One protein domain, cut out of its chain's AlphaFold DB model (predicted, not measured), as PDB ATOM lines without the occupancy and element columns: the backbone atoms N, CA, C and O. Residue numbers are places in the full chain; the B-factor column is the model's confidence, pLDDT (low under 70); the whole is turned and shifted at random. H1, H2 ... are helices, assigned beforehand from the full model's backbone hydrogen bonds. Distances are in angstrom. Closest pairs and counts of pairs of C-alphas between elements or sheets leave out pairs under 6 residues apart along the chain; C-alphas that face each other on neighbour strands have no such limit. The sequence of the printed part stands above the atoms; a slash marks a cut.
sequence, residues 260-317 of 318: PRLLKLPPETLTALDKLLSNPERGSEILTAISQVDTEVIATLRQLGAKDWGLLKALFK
ATOM      1  N   PRO A 260     152.449 215.217  79.025       91.12
ATOM      2  CA  PRO A 260     151.292 214.436  79.470       91.12
ATOM      3  C   PRO A 260     151.666 213.229  80.335       91.12
ATOM      4  O   PRO A 260     150.831 212.728  81.085       91.12
ATOM      5  N   ARG A 261     152.898 212.718  80.205       93.50
ATOM      6  CA  ARG A 261     153.402 211.613  81.029       93.50
ATOM      7  C   ARG A 261     153.853 212.122  82.392       93.50
ATOM      8  O   ARG A 261     153.512 211.499  83.388       93.50
ATOM      9  N   LEU A 262     154.537 213.268  82.433       90.00
ATOM     10  CA  LEU A 262     154.946 213.925  83.677       90.00
ATOM     11  C   LEU A 262     153.735 214.315  84.533       90.00
ATOM     12  O   LEU A 262     153.724 214.035  85.725       90.00
ATOM     13  N   LEU A 263     152.673 214.851  83.923       89.12
ATOM     14  CA  LEU A 263     151.438 215.217  84.632       89.12
ATOM     15  C   LEU A 263     150.680 214.023  85.239       89.12
ATOM     16  O   LEU A 263     149.836 214.216  86.106       89.12
ATOM     17  N   LYS A 264     150.962 212.794  84.788       91.38
ATOM     18  CA  LYS A 264     150.367 211.564  85.337       91.38
ATOM     19  C   LYS A 264     151.201 210.940  86.458       91.38
ATOM     20  O   LYS A 264     150.778 209.932  87.020       91.38
ATOM     21  N   LEU A 265     152.387 211.475  86.751       88.75
ATOM     22  CA  LEU A 265     153.237 210.938  87.809       88.75
ATOM     23  C   LEU A 265     152.684 211.296  89.199       88.75
ATOM     24  O   LEU A 265     152.114 212.374  89.373       88.75
ATOM     25  N   PRO A 266     152.884 210.427  90.209       90.75
ATOM     26  CA  PRO A 266     152.582 210.756  91.597       90.75
ATOM     27  C   PRO A 266     153.334 212.019  92.065       90.75
ATOM     28  O   PRO A 266     154.470 212.248  91.637       90.75
ATOM     29  N   PRO A 267     152.758 212.816  92.985       83.50
ATOM     30  CA  PRO A 267     153.366 214.065  93.460       83.50
ATOM     31  C   PRO A 267     154.738 213.855  94.122       83.50
ATOM     32  O   PRO A 267     155.642 214.681  93.983       83.50
ATOM     33  N   GLU A 268     154.923 212.717  94.792       82.81
ATOM     34  CA  GLU A 268     156.198 212.325  95.400       82.81
ATOM     35  C   GLU A 268     157.299 212.139  94.345       82.81
ATOM     36  O   GLU A 268     158.416 212.631  94.509       82.81
ATOM     37  N   THR A 269     156.967 211.507  93.214       87.00
ATOM     38  CA  THR A 269     157.889 211.311  92.088       87.00
ATOM     39  C   THR A 269     158.276 212.640  91.452       87.00
ATOM     40  O   THR A 269     159.439 212.830  91.102       87.00
ATOM     41  N   LEU A 270     157.331 213.577  91.334       85.81
ATOM     42  CA  LEU A 270     157.608 214.918  90.817       85.81
ATOM     43  C   LEU A 270     158.559 215.693  91.736       85.81
ATOM     44  O   LEU A 270     159.485 216.328  91.246       85.81
ATOM     45  N   THR A 271     158.395 215.573  93.055       86.88
ATOM     46  CA  THR A 271     159.298 216.204  94.036       86.88
ATOM     47  C   THR A 271     160.698 215.587  93.993       86.88
ATOM     48  O   THR A 271     161.702 216.295  94.059       86.88
ATOM     49  N   ALA A 272     160.793 214.262  93.853       83.88
ATOM     50  CA  ALA A 272     162.079 213.586  93.699       83.88
ATOM     51  C   ALA A 272     162.785 213.994  92.395       83.88
ATOM     52  O   ALA A 272     163.993 214.231  92.403       83.88
ATOM     53  N   LEU A 273     162.032 214.114  91.296       89.00
ATOM     54  CA  LEU A 273     162.544 214.559  90.003       89.00
ATOM     55  C   LEU A 273     163.013 216.018  90.052       89.00
ATOM     56  O   LEU A 273     164.097 216.314  89.563       89.00
ATOM     57  N   ASP A 274     162.251 216.908  90.687       89.44
ATOM     58  CA  ASP A 274     162.635 218.308  90.897       89.44
ATOM     59  C   ASP A 274     163.949 218.418  91.683       89.44
ATOM     60  O   ASP A 274     164.904 219.068  91.249       89.44
ATOM     61  N   LYS A 275     164.066 217.673  92.788       86.88
ATOM     62  CA  LYS A 275     165.296 217.619  93.587       86.88
ATOM     63  C   LYS A 275     166.486 217.066  92.798       86.88
ATOM     64  O   LYS A 275     167.609 217.524  92.997       86.88
ATOM     65  N   LEU A 276     166.252 216.089  91.921       87.56
ATOM     66  CA  LEU A 276     167.282 215.515  91.055       87.56
ATOM     67  C   LEU A 276     167.753 216.518  89.991       87.56
ATOM     68  O   LEU A 276     168.950 216.623  89.740       87.56
ATOM     69  N   LEU A 277     166.824 217.267  89.395       86.31
ATOM     70  CA  LEU A 277     167.092 218.242  88.333       86.31
ATOM     71  C   LEU A 277     167.590 219.598  88.850       86.31
ATOM     72  O   LEU A 277     168.171 220.363  88.084       86.31
ATOM     73  N   SER A 278     167.422 219.881  90.144       88.12
ATOM     74  CA  SER A 278     167.914 221.104  90.793       88.12
ATOM     75  C   SER A 278     169.441 221.265  90.723       88.12
ATOM     76  O   SER A 278     169.947 222.377  90.851       88.12
ATOM     77  N   ASN A 279     170.189 220.174  90.516       91.81
ATOM     78  CA  ASN A 279     171.615 220.217  90.195       91.81
ATOM     79  C   ASN A 279     171.816 219.707  88.754       91.81
ATOM     80  O   ASN A 279     171.763 218.495  88.543       91.81
ATOM     81  N   PRO A 280     172.031 220.590  87.761       84.19
ATOM     82  CA  PRO A 280     172.013 220.205  86.350       84.19
ATOM     83  C   PRO A 280     173.147 219.243  85.973       84.19
ATOM     84  O   PRO A 280     172.926 218.333  85.176       84.19
ATOM     85  N   GLU A 281     174.330 219.398  86.574       89.00
ATOM     86  CA  GLU A 281     175.477 218.519  86.327       89.00
ATOM     87  C   GLU A 281     175.169 217.110  86.841       89.00
ATOM     88  O   GLU A 281     175.073 216.159  86.063       89.00
ATOM     89  N   ARG A 282     174.863 216.992  88.137       87.75
ATOM     90  CA  ARG A 282     174.623 215.695  88.785       87.75
ATOM     91  C   ARG A 282     173.335 215.017  88.315       87.75
ATOM     92  O   ARG A 282     173.275 213.794  88.222       87.75
ATOM     93  N   GLY A 283     172.300 215.799  88.026       88.00
ATOM     94  CA  GLY A 283     171.027 215.301  87.518       88.00
ATOM     95  C   GLY A 283     171.184 214.647  86.147       88.00
ATOM     96  O   GLY A 283     170.636 213.569  85.923       88.00
ATOM     97  N   SER A 284     171.976 215.253  85.255       87.56
ATOM     98  CA  SER A 284     172.248 214.682  83.932       87.56
ATOM     99  C   SER A 284     173.012 213.357  84.019       87.56
ATOM    100  O   SER A 284     172.583 212.378  83.414       87.56
ATOM    101  N   GLU A 285     174.054 213.284  84.853       89.50
ATOM    102  CA  GLU A 285     174.838 212.062  85.074       89.50
ATOM    103  C   GLU A 285     173.978 210.914  85.605       89.50
ATOM    104  O   GLU A 285     174.050 209.797  85.096       89.50
ATOM    105  N   ILE A 286     173.116 211.188  86.591       87.69
ATOM    106  CA  ILE A 286     172.229 210.171  87.170       87.69
ATOM    107  C   ILE A 286     171.206 209.691  86.141       87.69
ATOM    108  O   ILE A 286     170.953 208.492  86.046       87.69
ATOM    109  N   LEU A 287     170.621 210.592  85.349       88.44
ATOM    110  CA  LEU A 287     169.671 210.207  84.305       88.44
ATOM    111  C   LEU A 287     170.342 209.372  83.208       88.44
ATOM    112  O   LEU A 287     169.759 208.384  82.759       88.44
ATOM    113  N   THR A 288     171.572 209.713  82.818       90.75
ATOM    114  CA  THR A 288     172.369 208.901  81.893       90.75
ATOM    115  C   THR A 288     172.682 207.535  82.492       90.75
ATOM    116  O   THR A 288     172.454 206.528  81.825       90.75
ATOM    117  N   ALA A 289     173.115 207.475  83.753       87.50
ATOM    118  CA  ALA A 289     173.376 206.216  84.439       87.50
ATOM    119  C   ALA A 289     172.121 205.334  84.482       87.50
ATOM    120  O   ALA A 289     172.182 204.184  84.063       87.50
ATOM    121  N   ILE A 290     170.965 205.882  84.877       87.44
ATOM    122  CA  ILE A 290     169.682 205.159  84.910       87.44
ATOM    123  C   ILE A 290     169.277 204.672  83.516       87.44
ATOM    124  O   ILE A 290     168.774 203.561  83.390       87.44
ATOM    125  N   SER A 291     169.512 205.462  82.463       88.19
ATOM    126  CA  SER A 291     169.193 205.056  81.088       88.19
ATOM    127  C   SER A 291     170.023 203.871  80.582       88.19
ATOM    128  O   SER A 291     169.602 203.201  79.642       88.19
ATOM    129  N   GLN A 292     171.179 203.615  81.200       91.88
ATOM    130  CA  GLN A 292     172.058 202.487  80.888       91.88
ATOM    131  C   GLN A 292     171.794 201.263  81.777       91.88
ATOM    132  O   GLN A 292     172.346 200.198  81.510       91.88
ATOM    133  N   VAL A 293     170.971 201.391  82.825       90.88
ATOM    134  CA  VAL A 293     170.606 200.256  83.680       90.88
ATOM    135  C   VAL A 293     169.674 199.330  82.906       90.88
ATOM    136  O   VAL A 293     168.637 199.757  82.397       90.88
ATOM    137  N   ASP A 294     170.035 198.047  82.854       92.88
ATOM    138  CA  ASP A 294     169.218 197.020  82.219       92.88
ATOM    139  C   ASP A 294     167.830 196.943  82.878       92.88
ATOM    140  O   ASP A 294     167.676 196.984  84.104       92.88
ATOM    141  N   THR A 295     166.796 196.805  82.053       89.62
ATOM    142  CA  THR A 295     165.418 196.583  82.495       89.62
ATOM    143  C   THR A 295     165.268 195.398  83.453       89.62
ATOM    144  O   THR A 295     164.430 195.462  84.354       89.62
ATOM    145  N   GLU A 296     166.092 194.356  83.319       89.00
ATOM    146  CA  GLU A 296     166.099 193.193  84.211       89.00
ATOM    147  C   GLU A 296     166.623 193.551  85.610       89.00
ATOM    148  O   GLU A 296     166.055 193.140  86.626       89.00
ATOM    149  N   VAL A 297     167.632 194.424  85.684       87.88
ATOM    150  CA  VAL A 297     168.135 194.959  86.958       87.88
ATOM    151  C   VAL A 297     167.062 195.812  87.627       87.88
ATOM    152  O   VAL A 297     166.827 195.676  88.824       87.88
ATOM    153  N   ILE A 298     166.341 196.642  86.868       87.38
ATOM    154  CA  ILE A 298     165.228 197.440  87.409       87.38
ATOM    155  C   ILE A 298     164.106 196.534  87.937       87.38
ATOM    156  O   ILE A 298     163.541 196.813  88.997       87.38
ATOM    157  N   ALA A 299     163.778 195.453  87.224       86.88
ATOM    158  CA  ALA A 299     162.781 194.482  87.667       86.88
ATOM    159  C   ALA A 299     163.212 193.787  88.966       86.88
ATOM    160  O   ALA A 299     162.420 193.704  89.902       86.88
ATOM    161  N   THR A 300     164.482 193.390  89.055       89.69
ATOM    162  CA  THR A 300     165.068 192.780  90.257       89.69
ATOM    163  C   THR A 300     165.046 193.753  91.435       89.69
ATOM    164  O   THR A 300     164.563 193.414  92.511       89.69
ATOM    165  N   LEU A 301     165.462 195.007  91.228       88.38
ATOM    166  CA  LEU A 301     165.435 196.047  92.261       88.38
ATOM    167  C   LEU A 301     164.016 196.328  92.777       88.38
ATOM    168  O   LEU A 301     163.838 196.640  93.951       88.38
ATOM    169  N   ARG A 302     162.991 196.208  91.924       87.00
ATOM    170  CA  ARG A 302     161.587 196.349  92.341       87.00
ATOM    171  C   ARG A 302     161.087 195.193  93.199       87.00
ATOM    172  O   ARG A 302     160.151 195.397  93.963       87.00
ATOM    173  N   GLN A 303     161.675 194.010  93.055       92.75
ATOM    174  CA  GLN A 303     161.321 192.834  93.849       92.75
ATOM    175  C   GLN A 303     162.035 192.801  95.205       92.75
ATOM    176  O   GLN A 303     161.615 192.054  96.085       92.75
ATOM    177  N   LEU A 304     163.074 193.621  95.397       91.62
ATOM    178  CA  LEU A 304     163.791 193.705  96.668       91.62
ATOM    179  C   LEU A 304     162.876 194.200  97.791       91.62
ATOM    180  O   LEU A 304     162.253 195.265  97.700       91.62
ATOM    181  N   GLY A 305     162.848 193.442  98.886       92.44
ATOM    182  CA  GLY A 305     162.129 193.813 100.095       92.44
ATOM    183  C   GLY A 305     162.828 194.950 100.843       92.44
ATOM    184  O   GLY A 305     163.984 195.291 100.591       92.44
ATOM    185  N   ALA A 306     162.143 195.537 101.826       84.69
ATOM    186  CA  ALA A 306     162.692 196.638 102.627       84.69
ATOM    187  C   ALA A 306     164.037 196.292 103.305       84.69
ATOM    188  O   ALA A 306     164.889 197.167 103.474       84.69
ATOM    189  N   LYS A 307     164.243 195.015 103.660       84.88
ATOM    190  CA  LYS A 307     165.489 194.506 104.250       84.88
ATOM    191  C   LYS A 307     166.649 194.541 103.254       84.88
ATOM    192  O   LYS A 307     167.728 195.023 103.598       84.88
ATOM    193  N   ASP A 308     166.414 194.113 102.020       92.62
ATOM    194  CA  ASP A 308     167.450 194.065 100.987       92.62
ATOM    195  C   ASP A 308     167.838 195.473 100.530       92.62
ATOM    196  O   ASP A 308     169.015 195.768 100.338       92.62
ATOM    197  N   TRP A 309     166.871 196.396 100.484       88.44
ATOM    198  CA  TRP A 309     167.147 197.823 100.308       88.44
ATOM    199  C   TRP A 309     168.037 198.400 101.415       88.44
ATOM    200  O   TRP A 309     168.845 199.293 101.152       88.44
ATOM    201  N   GLY A 310     167.895 197.912 102.651       86.62
ATOM    202  CA  GLY A 310     168.752 198.285 103.776       86.62
ATOM    203  C   GLY A 310     170.192 197.808 103.590       86.62
ATOM    204  O   GLY A 310     171.121 198.598 103.761       86.62
ATOM    205  N   LEU A 311     170.369 196.551 103.176       89.00
ATOM    206  CA  LEU A 311     171.681 195.964 102.886       89.00
ATOM    207  C   LEU A 311     172.362 196.651 101.701       89.00
ATOM    208  O   LEU A 311     173.525 197.030 101.805       89.00
ATOM    209  N   LEU A 312     171.626 196.904 100.616       89.12
ATOM    210  CA  LEU A 312     172.150 197.609  99.448       89.12
ATOM    211  C   LEU A 312     172.646 199.012  99.832       89.12
ATOM    212  O   LEU A 312     173.749 199.412  99.473       89.12
ATOM    213  N   LYS A 313     171.867 199.753 100.633       88.00
ATOM    214  CA  LYS A 313     172.269 201.076 101.139       88.00
ATOM    215  C   LYS A 313     173.484 201.026 102.062       88.00
ATOM    216  O   LYS A 313     174.222 202.007 102.099       88.00
ATOM    217  N   ALA A 314     173.655 199.955 102.835       90.06
ATOM    218  CA  ALA A 314     174.834 199.774 103.674       90.06
ATOM    219  C   ALA A 314     176.081 199.531 102.814       90.06
ATOM    220  O   ALA A 314     177.099 200.169 103.053       90.06
ATOM    221  N   LEU A 315     175.959 198.715 101.763       90.19
ATOM    222  CA  LEU A 315     177.054 198.403 100.843       90.19
ATOM    223  C   LEU A 315     177.561 199.638 100.078       90.19
ATOM    224  O   LEU A 315     178.753 199.787  99.872       90.19
ATOM    225  N   PHE A 316     176.662 200.546  99.681       80.81
ATOM    226  CA  PHE A 316     177.025 201.788  98.980       80.81
ATOM    227  C   PHE A 316     177.586 202.899  99.887       80.81
ATOM    228  O   PHE A 316     177.914 203.977  99.390       80.81
ATOM    229  N   LYS A 317     177.614 202.699 101.211       78.12
ATOM    230  CA  LYS A 317     178.174 203.670 102.165       78.12
ATOM    231  C   LYS A 317     179.643 203.411 102.510       78.12
ATOM    232  O   LYS A 317     180.234 204.288 103.141       78.12
TER     233      LYS A 317
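AT A GLANCE: This is residues 260 to 317 of the 318 residues of an uncharacterized protein of Anaerolineae bacterium (UniProt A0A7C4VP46). Four short helices follow one another round an open horseshoe, H1 and H4 at its ends, H2 and H3 making the bend. The printed part has 58 residues, with four named helices in the order H1, H2, H3, H4 and no named strand, all helix by class. It is loose, with a radius of gyration of the C-alphas of 13.6 A and spans of 32 by 26 by 21 A.

HOW THE PARTS SIT: H1, residues 267 to 277, and H2, residues 280 to 292, touch only at the corner, H2 with residues 282 to 284 alone; their closest C-alphas, of Leu 277 and Gly 283, are 5.0 A apart. They run opposite ways at a steep tilt of 67 degrees. H3, residues 295 to 303, is apart from both. H4, residues 306 to 315, is apart from H1 and H2, and only just from H3, at 8.4 A between closest C-alphas. In the four helices every O i to N i+4 pair is within hydrogen-bond range.

IN THESE COORDINATES: H1 begins at C-alpha 267 (153.366, 214.065, 93.460) and is 15.2 A long; H2 measures 18.5 A, H3 12.6 A. H4, 14.6 A, ends at C-alpha 315 (177.054, 198.403, 100.843).

THE WHOLE: The C-alphas farthest apart, of Pro 260 and Leu 315, are 37.1 A apart. The three links are tight. The printed part has no cut, and no printed residue is under 70 in pLDDT.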